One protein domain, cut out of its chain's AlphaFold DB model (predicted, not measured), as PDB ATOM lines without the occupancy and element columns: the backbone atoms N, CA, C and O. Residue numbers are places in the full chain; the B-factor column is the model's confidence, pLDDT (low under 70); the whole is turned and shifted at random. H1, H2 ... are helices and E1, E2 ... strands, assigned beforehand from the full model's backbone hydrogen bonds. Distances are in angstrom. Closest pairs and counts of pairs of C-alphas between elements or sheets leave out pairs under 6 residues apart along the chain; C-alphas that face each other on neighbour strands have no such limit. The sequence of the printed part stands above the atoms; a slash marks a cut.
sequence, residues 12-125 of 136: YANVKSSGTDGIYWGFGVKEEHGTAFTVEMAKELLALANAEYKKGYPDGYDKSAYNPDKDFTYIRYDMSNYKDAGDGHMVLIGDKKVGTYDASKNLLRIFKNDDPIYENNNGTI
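Overview. This is residues 12 to 125 of the 136 residues of an uncharacterized protein of Faecalicatena contorta (UniProt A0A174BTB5). A twisted sheet of six strands has one helix, H1, lying across one face, while its other face holds no named helix; a small hairpin, E4 and E5, reaches away from the sheet as an arm between E3 and E6. The 114 printed residues have one named helix and eight named strands, in the order E1, E2, H1, E3, E4, E5, E6, E7, E8. The large sheet runs E2, E1, E3, E6, E7, E8, and both it and the pair E4 and E5 are antiparallel. The class is mixed, helices and strands, and the whole is compact, with a radius of gyration of the C-alphas of 15.1 A and spans of 45 by 39 by 28 A.

Arrangement. E1, residues 12 to 17, and E2, residues 24 to 29, form a hairpin, with N 15 and O 25 2.8 A apart, within hydrogen-bond range. H1, residues 39 to 55, is on the sheet at a height of 8.4 A, making two layers, a helix on one face of a sheet. It runs across the strands, at 71 degrees to E1 on the local plane. E3, residues 72 to 78, is antiparallel to E1, with N 76 and O 14 at 2.7 A. The closest C-alphas of H1 and E3 are those of Asn 50 and Phe 72, 6.3 A apart. E2, H1 and E3 form a split strand-helix-strand unit, two strands running the same way with E1 between them, and its crossover is right-handed. E3 runs on into E4, residues 81 to 84, across a break of 2 residues, at 66 degrees. E4 and E5, residues 90 to 93, form a hairpin, with N 91 and O 83 at 2.8 A, and both are apart from H1. E6, residues 97 to 102, is antiparallel to E3, with N 77 and O 99 at 2.8 A. E6, E7, residues 107 to 112, and E8, residues 115 to 121, form a meander, each strand the antiparallel neighbour of the one before; N 100 and O 109 are 2.8 A apart, and N 110 and O 118 2.9 A. Every O i to N i+4 pair in H1 is within hydrogen-bond range.

Along the chain. E1 begins at C-alpha 12, (149.118, 153.036, 195.613), and is 17.1 A long; E2 is 16.0 A. H1 measures 24.7 A from C-alpha 39, (141.900, 159.733, 208.812). E3 is 16.9 A, E6 17.2 A and E7 16.9 A, while E4 and E5 are 10.6 A and 9.5 A. E8, 16.6 A, ends at C-alpha 121, (146.730, 159.033, 217.728).

Size, cuts and confidence. The two C-alphas farthest apart, those of Asp 87 and Thr 124, are 44.7 A apart. The printed part has no cut, and the link from H1 to E3, residues 56 to 71, is long. The mean pLDDT of the printed part is 84.9, with residues 19 to 22, 32 to 35, 57 to 63 and 65 under 70.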
ATOM      1  N   TYR A  12     149.406 154.461 195.431       91.19
ATOM      2  CA  TYR A  12     149.118 153.036 195.613       91.19
ATOM      3  C   TYR A  12     148.711 152.736 197.053       91.19
ATOM      4  O   TYR A  12     149.441 153.052 197.993       91.19
ATOM      5  N   ALA A  13     147.548 152.114 197.226       91.94
ATOM      6  CA  ALA A  13     147.050 151.676 198.520       91.94
ATOM      7  C   ALA A  13     147.232 150.165 198.653       91.94
ATOM      8  O   ALA A  13     146.830 149.404 197.776       91.94
ATOM      9  N   ASN A  14     147.801 149.736 199.773       92.31
ATOM     10  CA  ASN A  14     147.811 148.348 200.202       92.31
ATOM     11  C   ASN A  14     147.069 148.248 201.533       92.31
ATOM     12  O   ASN A  14     147.397 148.959 202.482       92.31
ATOM     13  N   VAL A  15     146.073 147.381 201.608       90.94
ATOM     14  CA  VAL A  15     145.303 147.123 202.820       90.94
ATOM     15  C   VAL A  15     145.574 145.710 203.319       90.94
ATOM     16  O   VAL A  15     145.854 144.802 202.535       90.94
ATOM     17  N   LYS A  16     145.502 145.530 204.636       89.62
ATOM     18  CA  LYS A  16     145.705 144.237 205.294       89.62
ATOM     19  C   LYS A  16     144.691 144.025 206.407       89.62
ATOM     20  O   LYS A  16     144.257 144.975 207.069       89.62
ATOM     21  N   SER A  17     144.301 142.768 206.589       85.25
ATOM     22  CA  SER A  17     143.471 142.380 207.727       85.25
ATOM     23  C   SER A  17     144.308 142.408 209.012       85.25
ATOM     24  O   SER A  17     145.536 142.285 208.971       85.25
ATOM     25  N   SER A  18     143.677 142.624 210.167       71.00
ATOM     26  CA  SER A  18     144.373 142.507 211.453       71.00
ATOM     27  C   SER A  18     144.663 141.037 211.746       71.00
ATOM     28  O   SER A  18     143.727 140.253 211.890       71.00
ATOM     29  N   GLY A  19     145.939 140.676 211.891       60.03
ATOM     30  CA  GLY A  19     146.360 139.344 212.330       60.03
ATOM     31  C   GLY A  19     147.570 138.794 211.578       60.03
ATOM     32  O   GLY A  19     148.232 139.502 210.822       60.03
ATOM     33  N   THR A  20     147.859 137.517 211.831       52.78
ATOM     34  CA  THR A  20     148.872 136.690 211.150       52.78
ATOM     35  C   THR A  20     148.381 136.099 209.830       52.78
ATOM     36  O   THR A  20     149.191 135.582 209.063       52.78
ATOM     37  N   ASP A  21     147.076 136.181 209.554       58.12
ATOM     38  CA  ASP A  21     146.507 135.759 208.277       58.12
ATOM     39  C   ASP A  21     146.954 136.777 207.226       58.12
ATOM     40  O   ASP A  21     146.510 137.926 207.227       58.12
ATOM     41  N   GLY A  22     147.890 136.374 206.368       62.66
ATOM     42  CA  GLY A  22     148.520 137.207 205.345       62.66
ATOM     43  C   GLY A  22     147.590 137.626 204.201       62.66
ATOM     44  O   GLY A  22     147.982 137.534 203.044       62.66
ATOM     45  N   ILE A  23     146.363 138.055 204.503       77.88
ATOM     46  CA  ILE A  23     145.413 138.583 203.526       77.88
ATOM     47  C   ILE A  23     145.744 140.055 203.296       77.88
ATOM     48  O   ILE A  23     145.554 140.907 204.173       77.88
ATOM     49  N   TYR A  24     146.222 140.325 202.086       83.81
ATOM     50  CA  TYR A  24     146.548 141.653 201.590       83.81
ATOM     51  C   TYR A  24     145.752 141.933 200.324       83.81
ATOM     52  O   TYR A  24     145.474 141.030 199.535       83.81
ATOM     53  N   TRP A  25     145.429 143.201 200.116       84.62
ATOM     54  CA  TRP A  25     144.811 143.684 198.892       84.62
ATOM     55  C   TRP A  25     145.458 144.999 198.476       84.62
ATOM     56  O   TRP A  25     145.777 145.831 199.325       84.62
ATOM     57  N   GLY A  26     145.679 145.198 197.180       88.19
ATOM     58  CA  GLY A  26     146.362 146.381 196.666       88.19
ATOM     59  C   GLY A  26     145.677 146.963 195.439       88.19
ATOM     60  O   GLY A  26     145.229 146.218 194.573       88.19
ATOM     61  N   PHE A  27     145.599 148.291 195.361       88.62
ATOM     62  CA  PHE A  27     144.957 148.998 194.251       88.62
ATOM     63  C   PHE A  27     145.555 150.393 194.023       88.62
ATOM     64  O   PHE A  27     146.102 151.026 194.931       88.62
ATOM     65  N   GLY A  28     145.455 150.871 192.781       89.50
ATOM     66  CA  GLY A  28     145.817 152.239 192.417       89.50
ATOM     67  C   GLY A  28     144.759 153.241 192.884       89.50
ATOM     68  O   GLY A  28     143.563 152.989 192.756       89.50
ATOM     69  N   VAL A  29     145.199 154.388 193.401       86.62
ATOM     70  CA  VAL A  29     144.337 155.498 193.838       86.62
ATOM     71  C   VAL A  29     144.708 156.735 193.036       86.62
ATOM     72  O   VAL A  29     145.860 157.152 193.061       86.62
ATOM     73  N   LYS A  30     143.765 157.335 192.310       81.38
ATOM     74  CA  LYS A  30     144.055 158.513 191.478       81.38
ATOM     75  C   LYS A  30     144.460 159.729 192.322       81.38
ATOM     76  O   LYS A  30     143.997 159.898 193.445       81.38
ATOM     77  N   GLU A  31     145.279 160.605 191.740       70.69
ATOM     78  CA  GLU A  31     145.804 161.827 192.385       70.69
ATOM     79  C   GLU A  31     144.698 162.835 192.768       70.69
ATOM     80  O   GLU A  31     144.878 163.649 193.670       70.69
ATOM     81  N   GLU A  32     143.531 162.753 192.119       66.19
ATOM     82  CA  GLU A  32     142.369 163.624 192.359       66.19
ATOM     83  C   GLU A  32     141.692 163.416 193.726       66.19
ATOM     84  O   GLU A  32     140.959 164.292 194.173       66.19
ATOM     85  N   HIS A  33     141.995 162.320 194.434       57.88
ATOM     86  CA  HIS A  33     141.511 162.065 195.800       57.88
ATOM     87  C   HIS A  33     142.242 162.878 196.891       57.88
ATOM     88  O   HIS A  33     142.054 162.629 198.078       57.88
ATOM     89  N   GLY A  34     143.051 163.868 196.501       53.97
ATOM     90  CA  GLY A  34     143.730 164.797 197.402       53.97
ATOM     91  C   GLY A  34     145.223 164.508 197.576       53.97
ATOM     92  O   GLY A  34     145.729 163.429 197.277       53.97
ATOM     93  N   THR A  35     145.956 165.515 198.057       60.12
ATOM     94  CA  THR A  35     147.412 165.458 198.303       60.12
ATOM     95  C   THR A  35     147.770 165.067 199.740       60.12
ATOM     96  O   THR A  35     148.951 164.913 200.067       60.12
ATOM     97  N   ALA A  36     146.768 164.922 200.611       73.06
ATOM     98  CA  ALA A  36     146.934 164.681 202.036       73.06
ATOM     99  C   ALA A  36     146.304 163.348 202.445       73.06
ATOM    100  O   ALA A  36     145.144 163.083 202.155       73.06
ATOM    101  N   PHE A  37     147.063 162.534 203.177       87.06
ATOM    102  CA  PHE A  37     146.565 161.294 203.758       87.06
ATOM    103  C   PHE A  37     145.948 161.574 205.135       87.06
ATOM    104  O   PHE A  37     146.664 161.711 206.128       87.06
ATOM    105  N   THR A  38     144.621 161.703 205.178       88.75
ATOM    106  CA  THR A  38     143.847 162.000 206.395       88.75
ATOM    107  C   THR A  38     143.171 160.748 206.957       88.75
ATOM    108  O   THR A  38     143.067 159.720 206.287       88.75
ATOM    109  N   VAL A  39     142.678 160.826 208.200       90.31
ATOM    110  CA  VAL A  39     141.900 159.733 208.812       90.31
ATOM    111  C   VAL A  39     140.618 159.458 208.020       90.31
ATOM    112  O   VAL A  39     140.233 158.305 207.864       90.31
ATOM    113  N   GLU A  40     139.965 160.503 207.512       90.50
ATOM    114  CA  GLU A  40     138.756 160.388 206.691       90.50
ATOM    115  C   GLU A  40     139.046 159.656 205.380       90.50
ATOM    116  O   GLU A  40     138.454 158.609 205.127       90.50
ATOM    117  N   MET A  41     140.059 160.107 204.631       89.56
ATOM    118  CA  MET A  41     140.504 159.439 203.406       89.56
ATOM    119  C   MET A  41     140.896 157.979 203.672       89.56
ATOM    120  O   MET A  41     140.537 157.080 202.915       89.56
ATOM    121  N   ALA A  42     141.611 157.703 204.767       92.00
ATOM    122  CA  ALA A  42     141.994 156.341 205.127       92.00
ATOM    123  C   ALA A  42     140.775 155.438 205.393       92.00
ATOM    124  O   ALA A  42     140.780 154.272 204.989       92.00
ATOM    125  N   LYS A  43     139.725 155.966 206.037       92.94
ATOM    126  CA  LYS A  43     138.460 155.250 206.261       92.94
ATOM    127  C   LYS A  43     137.704 155.002 204.956       92.94
ATOM    128  O   LYS A  43     137.207 153.895 204.769       92.94
ATOM    129  N   GLU A  44     137.661 155.976 204.051       91.94
ATOM    130  CA  GLU A  44     137.054 155.813 202.722       91.94
ATOM    131  C   GLU A  44     137.765 154.733 201.901       91.94
ATOM    132  O   GLU A  44     137.116 153.847 201.345       91.94
ATOM    133  N   LEU A  45     139.102 154.747 201.879       91.50
ATOM    134  CA  LEU A  45     139.897 153.744 201.171       91.50
ATOM    135  C   LEU A  45     139.719 152.337 201.761       91.50
ATOM    136  O   LEU A  45     139.637 151.369 201.007       91.50
ATOM    137  N   LEU A  46     139.628 152.209 203.089       92.81
ATOM    138  CA  LEU A  46     139.315 150.933 203.742       92.81
ATOM    139  C   LEU A  46     137.901 150.449 203.397       92.81
ATOM    140  O   LEU A  46     137.719 149.271 203.093       92.81
ATOM    141  N   ALA A  47     136.908 151.342 203.418       92.88
ATOM    142  CA  ALA A  47     135.534 151.008 203.056       92.88
ATOM    143  C   ALA A  47     135.434 150.543 201.596       92.88
ATOM    144  O   ALA A  47     134.815 149.514 201.327       92.88
ATOM    145  N   LEU A  48     136.102 151.246 200.674       91.06
ATOM    146  CA  LEU A  48     136.200 150.855 199.269       91.06
ATOM    147  C   LEU A  48     136.849 149.474 199.126       91.06
ATOM    148  O   LEU A  48     136.290 148.606 198.463       91.06
ATOM    149  N   ALA A  49     137.992 149.246 199.775       89.94
ATOM    150  CA  ALA A  49     138.697 147.974 199.678       89.94
ATOM    151  C   ALA A  49     137.863 146.799 200.214       89.94
ATOM    152  O   ALA A  49     137.785 145.761 199.563       89.94
ATOM    153  N   ASN A  50     137.190 146.975 201.356       90.75
ATOM    154  CA  ASN A  50     136.281 145.971 201.915       90.75
ATOM    155  C   ASN A  50     135.074 145.715 201.001       90.75
ATOM    156  O   ASN A  50     134.652 144.570 200.850       90.75
ATOM    157  N   ALA A  51     134.523 146.756 200.370       90.56
ATOM    158  CA  ALA A  51     133.418 146.614 199.429       90.56
ATOM    159  C   ALA A  51     133.837 145.858 198.159       90.56
ATOM    160  O   ALA A  51     133.135 144.937 197.751       90.56
ATOM    161  N   GLU A  52     134.978 146.206 197.550       87.00
ATOM    162  CA  GLU A  52     135.499 145.511 196.364       87.00
ATOM    163  C   GLU A  52     135.863 144.057 196.675       87.00
ATOM    164  O   GLU A  52     135.473 143.156 195.937       87.00
ATOM    165  N   TYR A  53     136.530 143.806 197.802       85.19
ATOM    166  CA  TYR A  53     136.915 142.453 198.203       85.19
ATOM    167  C   TYR A  53     135.705 141.537 198.412       85.19
ATOM    168  O   TYR A  53     135.755 140.359 198.062       85.19
ATOM    169  N   LYS A  54     134.577 142.076 198.898       86.50
ATOM    170  CA  LYS A  54     133.313 141.335 199.056       86.50
ATOM    171  C   LYS A  54     132.603 141.022 197.734       86.50
ATOM    172  O   LYS A  54     131.761 140.129 197.716       86.50
ATOM    173  N   LYS A  55     132.923 141.705 196.626       85.62
ATOM    174  CA  LYS A  55     132.339 141.394 195.301       85.62
ATOM    175  C   LYS A  55     132.861 140.091 194.718       85.62
ATOM    176  O   LYS A  55     132.232 139.524 193.829       85.62
ATOM    177  N   GLY A  56     133.996 139.622 195.217       75.44
ATOM    178  CA  GLY A  56     134.531 138.332 194.859       75.44
ATOM    179  C   GLY A  56     136.038 138.344 194.753       75.44
ATOM    180  O   GLY A  56     136.734 139.334 194.968       75.44
ATOM    181  N   TYR A  57     136.522 137.169 194.410       67.50
ATOM    182  CA  TYR A  57     137.924 136.900 194.227       67.50
ATOM    183  C   TYR A  57     138.513 137.696 193.047       67.50
ATOM    184  O   TYR A  57     137.979 137.606 191.941       67.50
ATOM    185  N   PRO A  58     139.615 138.436 193.246       62.53
ATOM    186  CA  PRO A  58     140.324 139.097 192.161       62.53
ATOM    187  C   PRO A  58     141.052 138.053 191.309       62.53
ATOM    188  O   PRO A  58     141.704 137.145 191.835       62.53
ATOM    189  N   ASP A  59     140.976 138.202 189.990       61.19
ATOM    190  CA  ASP A  59     141.694 137.331 189.062       61.19
ATOM    191  C   ASP A  59     143.201 137.324 189.377       61.19
ATOM    192  O   ASP A  59     143.837 138.369 189.518       61.19
ATOM    193  N   GLY A  60     143.773 136.122 189.506       63.75
ATOM    194  CA  GLY A  60     145.201 135.916 189.769       63.75
ATOM    195  C   GLY A  60     145.614 135.752 191.239       63.75
ATOM    196  O   GLY A  60     146.803 135.573 191.493       63.75
ATOM    197  N   TYR A  61     144.688 135.772 192.204       62.72
ATOM    198  CA  TYR A  61     145.003 135.389 193.595       62.72
ATOM    199  C   TYR A  61     145.012 133.861 193.773       62.72
ATOM    200  O   TYR A  61     144.922 133.143 192.780       62.72
ATOM    201  N   ASP A  62     145.099 133.325 194.993       67.19
ATOM    202  CA  ASP A  62     144.809 131.912 195.311       67.19
ATOM    203  C   ASP A  62     143.462 131.816 196.048       67.19
ATOM    204  O   ASP A  62     143.270 132.467 197.079       67.19
ATOM    205  N   LYS A  63     142.506 131.032 195.523       69.50
ATOM    206  CA  LYS A  63     141.149 130.896 196.082       69.50
ATOM    207  C   LYS A  63     141.161 130.379 197.516       69.50
ATOM    208  O   LYS A  63     140.248 130.700 198.269       69.50
ATOM    209  N   SER A  64     142.176 129.604 197.895       73.38
ATOM    210  CA  SER A  64     142.327 129.092 199.260       73.38
ATOM    211  C   SER A  64     142.652 130.189 200.281       73.38
ATOM    212  O   SER A  64     142.374 130.016 201.466       73.38
ATOM    213  N   ALA A  65     143.180 131.331 199.830       69.81
ATOM    214  CA  ALA A  65     143.504 132.485 200.667       69.81
ATOM    215  C   ALA A  65     142.377 133.536 200.728       69.81
ATOM    216  O   ALA A  65     142.497 134.524 201.456       69.81
ATOM    217  N   TYR A  66     141.289 133.359 199.967       78.19
ATOM    218  CA  TYR A  66     140.159 134.288 199.957       78.19
ATOM    219  C   TYR A  66     139.194 134.000 201.108       78.19
ATOM    220  O   TYR A  66     138.697 132.884 201.247       78.19
ATOM    221  N   ASN A  67     138.895 135.022 201.911       79.75
ATOM    222  CA  ASN A  67     137.952 134.915 203.016       79.75
ATOM    223  C   ASN A  67     136.984 136.112 203.004       79.75
ATOM    224  O   ASN A  67     137.357 137.180 203.487       79.75
ATOM    225  N   PRO A  68     135.748 135.954 202.495       78.19
ATOM    226  CA  PRO A  68     134.795 137.059 202.341       78.19
ATOM    227  C   PRO A  68     134.316 137.665 203.671       78.19
ATOM    228  O   PRO A  68     133.782 138.775 203.674       78.19
ATOM    229  N   ASP A  69     134.529 136.970 204.794       81.81
ATOM    230  CA  ASP A  69     134.164 137.434 206.137       81.81
ATOM    231  C   ASP A  69     135.263 138.290 206.792       81.81
ATOM    232  O   ASP A  69     135.093 138.787 207.907       81.81
ATOM    233  N   LYS A  70     136.421 138.456 206.137       83.62
ATOM    234  CA  LYS A  70     137.519 139.282 206.654       83.62
ATOM    235  C   LYS A  70     137.344 140.731 206.224       83.62
ATOM    236  O   LYS A  70     137.227 141.029 205.040       83.62
ATOM    237  N   ASP A  71     137.436 141.627 207.202       87.88
ATOM    238  CA  ASP A  71     137.556 143.059 206.960       87.88
ATOM    239  C   ASP A  71     139.019 143.510 207.115       87.88
ATOM    240  O   ASP A  71     139.741 143.139 208.051       87.88
ATOM    241  N   PHE A  72     139.460 144.351 206.188       90.94
ATOM    242  CA  PHE A  72     140.702 145.094 206.290       90.94
ATOM    243  C   PHE A  72     140.576 146.167 207.368       90.94
ATOM    244  O   PHE A  72     139.615 146.939 207.397       90.94
ATOM    245  N   THR A  73     141.580 146.238 208.236       93.12
ATOM    246  CA  THR A  73     141.630 147.180 209.365       93.12
ATOM    247  C   THR A  73     142.878 148.048 209.342       93.12
ATOM    248  O   THR A  73     143.002 148.974 210.141       93.12
ATOM    249  N   TYR A  74     143.803 147.786 208.421       94.00
ATOM    250  CA  TYR A  74     145.001 148.585 208.250       94.00
ATOM    251  C   TYR A  74     145.234 148.913 206.785       94.00
ATOM    252  O   TYR A  74     145.058 148.066 205.911       94.00
ATOM    253  N   ILE A  75     145.708 150.128 206.535       93.12
ATOM    254  CA  ILE A  75     146.101 150.606 205.213       93.12
ATOM    255  C   ILE A  75     147.516 151.188 205.253       93.12
ATOM    256  O   ILE A  75     147.892 151.896 206.185       93.12
ATOM    257  N   ARG A  76     148.297 150.888 204.216       93.94
ATOM    258  CA  ARG A  76     149.542 151.550 203.826       93.94
ATOM    259  C   ARG A  76     149.287 152.279 202.510       93.94
ATOM    260  O   ARG A  76     148.954 151.653 201.510       93.94
ATOM    261  N   TYR A  77     149.485 153.584 202.510       91.81
ATOM    262  CA  TYR A  77     149.280 154.463 201.370       91.81
ATOM    263  C   TYR A  77     150.621 155.012 200.885       91.81
ATOM    264  O   TYR A  77     151.282 155.773 201.592       91.81
ATOM    265  N   ASP A  78     151.059 154.580 199.706       91.44
ATOM    266  CA  ASP A  78     152.315 155.013 199.102       91.44
ATOM    267  C   ASP A  78     152.112 156.322 198.336       91.44
ATOM    268  O   ASP A  78     151.446 156.353 197.299       91.44
ATOM    269  N   MET A  79     152.689 157.394 198.879       89.75
ATOM    270  CA  MET A  79     152.681 158.745 198.321       89.75
ATOM    271  C   MET A  79     154.010 159.113 197.655       89.75
ATOM    272  O   MET A  79     154.246 160.285 197.365       89.75
ATOM    273  N   SER A  80     154.904 158.144 197.459       89.94
ATOM    274  CA  SER A  80     156.227 158.397 196.891       89.94
ATOM    275  C   SER A  80     156.140 158.652 195.384       89.94
ATOM    276  O   SER A  80     155.191 158.210 194.737       89.94
ATOM    277  N   ASN A  81     157.137 159.346 194.831       88.75
ATOM    278  CA  ASN A  81     157.232 159.589 193.392       88.75
ATOM    279  C   ASN A  81     158.080 158.512 192.719       88.75
ATOM    280  O   ASN A  81     159.198 158.251 193.164       88.75
ATOM    281  N   TYR A  82     157.601 157.950 191.613       91.12
ATOM    282  CA  TYR A  82     158.347 156.961 190.839       91.12
ATOM    283  C   TYR A  82     158.570 157.422 189.387       91.12
ATOM    284  O   TYR A  82     157.730 158.114 188.813       91.12
ATOM    285  N   LYS A  83     159.693 157.021 188.778       91.19
ATOM    286  CA  LYS A  83     159.926 157.094 187.319       91.19
ATOM    287  C   LYS A  83     160.228 155.715 186.758       91.19
ATOM    288  O   LYS A  83     160.810 154.888 187.452       91.19
ATOM    289  N   ASP A  84     159.901 155.522 185.492       89.62
ATOM    290  CA  ASP A  84     160.414 154.402 184.708       89.62
ATOM    291  C   ASP A  84     161.937 154.554 184.535       89.62
ATOM    292  O   ASP A  84     162.431 155.641 184.210       89.62
ATOM    293  N   ALA A  85     162.683 153.484 184.801       89.31
ATOM    294  CA  ALA A  85     164.127 153.430 184.600       89.31
ATOM    295  C   ALA A  85     164.545 153.170 183.143       89.31
ATOM    296  O   ALA A  85     165.727 153.296 182.823       89.31
ATOM    297  N   GLY A  86     163.597 152.857 182.254       87.69
ATOM    298  CA  GLY A  86     163.823 152.603 180.829       87.69
ATOM    299  C   GLY A  86     163.850 151.121 180.438       87.69
ATOM    300  O   GLY A  86     163.977 150.807 179.258       87.69
ATOM    301  N   ASP A  87     163.707 150.214 181.398       90.06
ATOM    302  CA  ASP A  87     163.641 148.755 181.226       90.06
ATOM    303  C   ASP A  87     162.358 148.152 181.844       90.06
ATOM    304  O   ASP A  87     162.249 146.937 182.025       90.06
ATOM    305  N   GLY A  88     161.377 149.004 182.163       82.75
ATOM    306  CA  GLY A  88     160.077 148.613 182.702       82.75
ATOM    307  C   GLY A  88     160.014 148.503 184.226       82.75
ATOM    308  O   GLY A  88     158.930 148.225 184.745       82.75
ATOM    309  N   HIS A  89     161.111 148.739 184.960       86.88
ATOM    310  CA  HIS A  89     161.047 148.867 186.416       86.88
ATOM    311  C   HIS A  89     160.866 150.324 186.861       86.88
ATOM    312  O   HIS A  89     161.466 151.260 186.330       86.88
ATOM    313  N   MET A  90     160.034 150.514 187.886       89.81
ATOM    314  CA  MET A  90     159.809 151.817 188.506       89.81
ATOM    315  C   MET A  90     160.845 152.058 189.608       89.81
ATOM    316  O   MET A  90     160.970 151.255 190.532       89.81
ATOM    317  N   VAL A  91     161.552 153.187 189.554       92.31
ATOM    318  CA  VAL A  91     162.480 153.633 190.604       92.31
ATOM    319  C   VAL A  91     161.921 154.825 191.365       92.31
ATOM    320  O   VAL A  91     161.358 155.748 190.776       92.31
ATOM    321  N   LEU A  92     162.110 154.811 192.683       91.88
ATOM    322  CA  LEU A  92     161.812 155.940 193.561       91.88
ATOM    323  C   LEU A  92     162.649 157.166 193.157       91.88
ATOM    324  O   LEU A  92     163.847 157.052 192.891       91.88
ATOM    325  N   ILE A  93     162.029 158.346 193.157       91.19
ATOM    326  CA  ILE A  93     162.705 159.636 193.000       91.19
ATOM    327  C   ILE A  93     162.448 160.499 194.229       91.19
ATOM    328  O   ILE A  93     161.299 160.761 194.586       91.19
ATOM    329  N   GLY A  94     163.527 161.024 194.803       90.06
ATOM    330  CA  GLY A  94     163.457 161.860 195.993       90.06
ATOM    331  C   GLY A  94     163.119 161.030 197.224       90.06
ATOM    332  O   GLY A  94     163.595 159.906 197.376       90.06
ATOM    333  N   ASP A  95     162.306 161.602 198.105       90.69
ATOM    334  CA  ASP A  95     162.003 160.995 199.391       90.69
ATOM    335  C   ASP A  95     160.865 159.974 199.296       90.69
ATOM    336  O   ASP A  95     159.823 160.207 198.673       90.69
ATOM    337  N   LYS A  96     161.032 158.857 200.003       91.50
ATOM    338  CA  LYS A  96     159.955 157.895 200.240       91.50
ATOM    339  C   LYS A  96     158.922 158.542 201.156       91.50
ATOM    340  O   LYS A  96     159.282 158.979 202.247       91.50
ATOM    341  N   LYS A  97     157.646 158.560 200.764       91.31
ATOM    342  CA  LYS A  97     156.557 159.127 201.573       91.31
ATOM    343  C   LYS A  97     155.428 158.117 201.718       91.31
ATOM    344  O   LYS A  97     154.799 157.735 200.738       91.31
ATOM    345  N   VAL A  98     155.161 157.678 202.946       92.06
ATOM    346  CA  VAL A  98     154.193 156.603 203.212       92.06
ATOM    347  C   VAL A  98     153.256 157.004 204.337       92.06
ATOM    348  O   VAL A  98     153.697 157.356 205.425       92.06
ATOM    349  N   GLY A  99     151.956 156.921 204.079       92.56
ATOM    350  CA  GLY A  99     150.910 157.011 205.085       92.56
ATOM    351  C   GLY A  99     150.533 155.626 205.594       92.56
ATOM    352  O   GLY A  99     150.507 154.661 204.833       92.56
ATOM    353  N   THR A 100     150.231 155.502 206.877       94.69
ATOM    354  CA  THR A 100     149.668 154.281 207.456       94.69
ATOM    355  C   THR A 100     148.504 154.630 208.359       94.69
ATOM    356  O   THR A 100     148.558 155.648 209.048       94.69
ATOM    357  N   TYR A 101     147.467 153.802 208.362       95.06
ATOM    358  CA  TYR A 101     146.348 153.946 209.285       95.06
ATOM    359  C   TYR A 101     145.934 152.583 209.837       95.06
ATOM    360  O   TYR A 101     145.760 151.636 209.073       95.06
ATOM    361  N   ASP A 102     145.806 152.501 211.162       94.25
ATOM    362  CA  ASP A 102     145.303 151.349 211.917       94.25
ATOM    363  C   ASP A 102     143.929 151.716 212.496       94.25
ATOM    364  O   ASP A 102     143.831 152.497 213.449       94.25
ATOM    365  N   ALA A 103     142.866 151.160 211.913       93.00
ATOM    366  CA  ALA A 103     141.486 151.433 212.299       93.00
ATOM    367  C   ALA A 103     141.165 150.934 213.715       93.00
ATOM    368  O   ALA A 103     140.360 151.553 214.405       93.00
ATOM    369  N   SER A 104     141.827 149.865 214.179       89.81
ATOM    370  CA  SER A 104     141.597 149.302 215.519       89.81
ATOM    371  C   SER A 104     142.069 150.231 216.639       89.81
ATOM    372  O   SER A 104     141.523 150.216 217.740       89.81
ATOM    373  N   LYS A 105     143.068 151.068 216.343       90.25
ATOM    374  CA  LYS A 105     143.642 152.053 217.271       90.25
ATOM    375  C   LYS A 105     143.251 153.485 216.929       90.25
ATOM    376  O   LYS A 105     143.625 154.399 217.657       90.25
ATOM    377  N   ASN A 106     142.554 153.680 215.810       92.00
ATOM    378  CA  ASN A 106     142.322 154.982 215.198       92.00
ATOM    379  C   ASN A 106     143.622 155.810 215.093       92.00
ATOM    380  O   ASN A 106     143.692 156.956 215.532       92.00
ATOM    381  N   LEU A 107     144.671 155.190 214.551       93.12
ATOM    382  CA  LEU A 107     146.034 155.715 214.564       93.12
ATOM    383  C   LEU A 107     146.535 155.935 213.143       93.12
ATOM    384  O   LEU A 107     146.693 154.971 212.396       93.12
ATOM    385  N   LEU A 108     146.820 157.186 212.793       94.50
ATOM    386  CA  LEU A 108     147.410 157.571 211.517       94.50
ATOM    387  C   LEU A 108     148.863 157.998 211.714       94.50
ATOM    388  O   LEU A 108     149.166 158.786 212.607       94.50
ATOM    389  N   ARG A 109     149.755 157.529 210.842       93.81
ATOM    390  CA  ARG A 109     151.153 157.978 210.779       93.81
ATOM    391  C   ARG A 109     151.567 158.287 209.357       93.81
ATOM    392  O   ARG A 109     151.187 157.558 208.445       93.81
ATOM    393  N   ILE A 110     152.395 159.310 209.183       92.38
ATOM    394  CA  ILE A 110     153.076 159.591 207.917       92.38
ATOM    395  C   ILE A 110     154.576 159.502 208.157       92.38
ATOM    396  O   ILE A 110     155.099 160.066 209.118       92.38
ATOM    397  N   PHE A 111     155.252 158.798 207.261       92.31
ATOM    398  CA  PHE A 111     156.687 158.582 207.271       92.31
ATOM    399  C   PHE A 111     157.321 159.245 206.054       92.31
ATOM    400  O   PHE A 111     156.764 159.184 204.952       92.31
ATOM    401  N   LYS A 112     158.501 159.826 206.257       92.06
ATOM    402  CA  LYS A 112     159.400 160.311 205.217       92.06
ATOM    403  C   LYS A 112     160.741 159.605 205.390       92.06
ATOM    404  O   LYS A 112     161.331 159.725 206.449       92.06
ATOM    405  N   ASN A 113     161.201 158.859 204.386       92.31
ATOM    406  CA  ASN A 113     162.424 158.041 204.475       92.31
ATOM    407  C   ASN A 113     162.459 157.140 205.723       92.31
ATOM    408  O   ASN A 113     163.475 157.029 206.391       92.31
ATOM    409  N   ASP A 114     161.318 156.516 206.028       91.56
ATOM    410  CA  ASP A 114     161.105 155.657 207.203       91.56
ATOM    411  C   ASP A 114     161.125 156.380 208.566       91.56
ATOM    412  O   ASP A 114     160.744 155.784 209.575       91.56
ATOM    413  N   ASP A 115     161.389 157.689 208.584       91.12
ATOM    414  CA  ASP A 115     161.234 158.527 209.765       91.12
ATOM    415  C   ASP A 115     159.781 159.015 209.911       91.12
ATOM    416  O   ASP A 115     159.221 159.618 208.990       91.12
ATOM    417  N   PRO A 116     159.120 158.774 211.057       90.44
ATOM    418  CA  PRO A 116     157.780 159.292 211.327       90.44
ATOM    419  C   PRO A 116     157.788 160.823 211.433       90.44
ATOM    420  O   PRO A 116     158.324 161.374 212.393       90.44
ATOM    421  N   ILE A 117     157.127 161.496 210.490       90.25
ATOM    422  CA  ILE A 117     157.005 162.960 210.424       90.25
ATOM    423  C   ILE A 117     155.652 163.479 210.916       90.25
ATOM    424  O   ILE A 117     155.522 164.637 211.288       90.25
ATOM    425  N   TYR A 118     154.636 162.621 210.959       90.56
ATOM    426  CA  TYR A 118     153.324 162.971 211.495       90.56
ATOM    427  C   TYR A 118     152.701 161.770 212.201       90.56
ATOM    428  O   TYR A 118     152.810 160.639 211.718       90.56
ATOM    429  N   GLU A 119     152.027 162.011 213.321       92.06
ATOM    430  CA  GLU A 119     151.244 161.019 214.050       92.06
ATOM    431  C   GLU A 119     149.969 161.655 214.609       92.06
ATOM    432  O   GLU A 119     150.028 162.567 215.432       92.06
ATOM    433  N   ASN A 120     148.819 161.120 214.202       90.19
ATOM    434  CA  ASN A 120     147.526 161.371 214.825       90.19
ATOM    435  C   ASN A 120     147.084 160.094 215.539       90.19
ATOM    436  O   ASN A 120     146.728 159.102 214.902       90.19
ATOM    437  N   ASN A 121     147.136 160.123 216.864       90.75
ATOM    438  CA  ASN A 121     146.730 159.033 217.728       90.75
ATOM    439  C   ASN A 121     145.351 159.337 218.311       90.75
ATOM    440  O   ASN A 121     145.213 160.128 219.246       90.75
ATOM    441  N   ASN A 122     144.321 158.721 217.735       86.25
ATOM    442  CA  ASN A 122     142.938 158.846 218.174       86.25
ATOM    443  C   ASN A 122     142.447 160.306 218.294       86.25
ATOM    444  O   ASN A 122     141.800 160.684 219.268       86.25
ATOM    445  N   GLY A 123     142.784 161.144 217.310       80.31
ATOM    446  CA  GLY A 123     142.426 162.564 217.274       80.31
ATOM    447  C   GLY A 123     143.445 163.496 217.935       80.31
ATOM    448  O   GLY A 123     143.354 164.705 217.748       80.31
ATOM    449  N   THR A 124     144.436 162.961 218.655       80.75
ATOM    450  CA  THR A 124     145.523 163.752 219.252       80.75
ATOM    451  C   THR A 124     146.735 163.758 218.328       80.75
ATOM    452  O   THR A 124     147.243 162.697 217.969       80.75
ATOM    453  N   ILE A 125     147.223 164.940 217.944       85.69
ATOM    454  CA  ILE A 125     148.462 165.067 217.165       85.69
ATOM    455  C   ILE A 125     149.647 164.880 218.120       85.69
ATOM    456  O   ILE A 125     149.940 165.745 218.940       85.69
TER     457      ILE A 125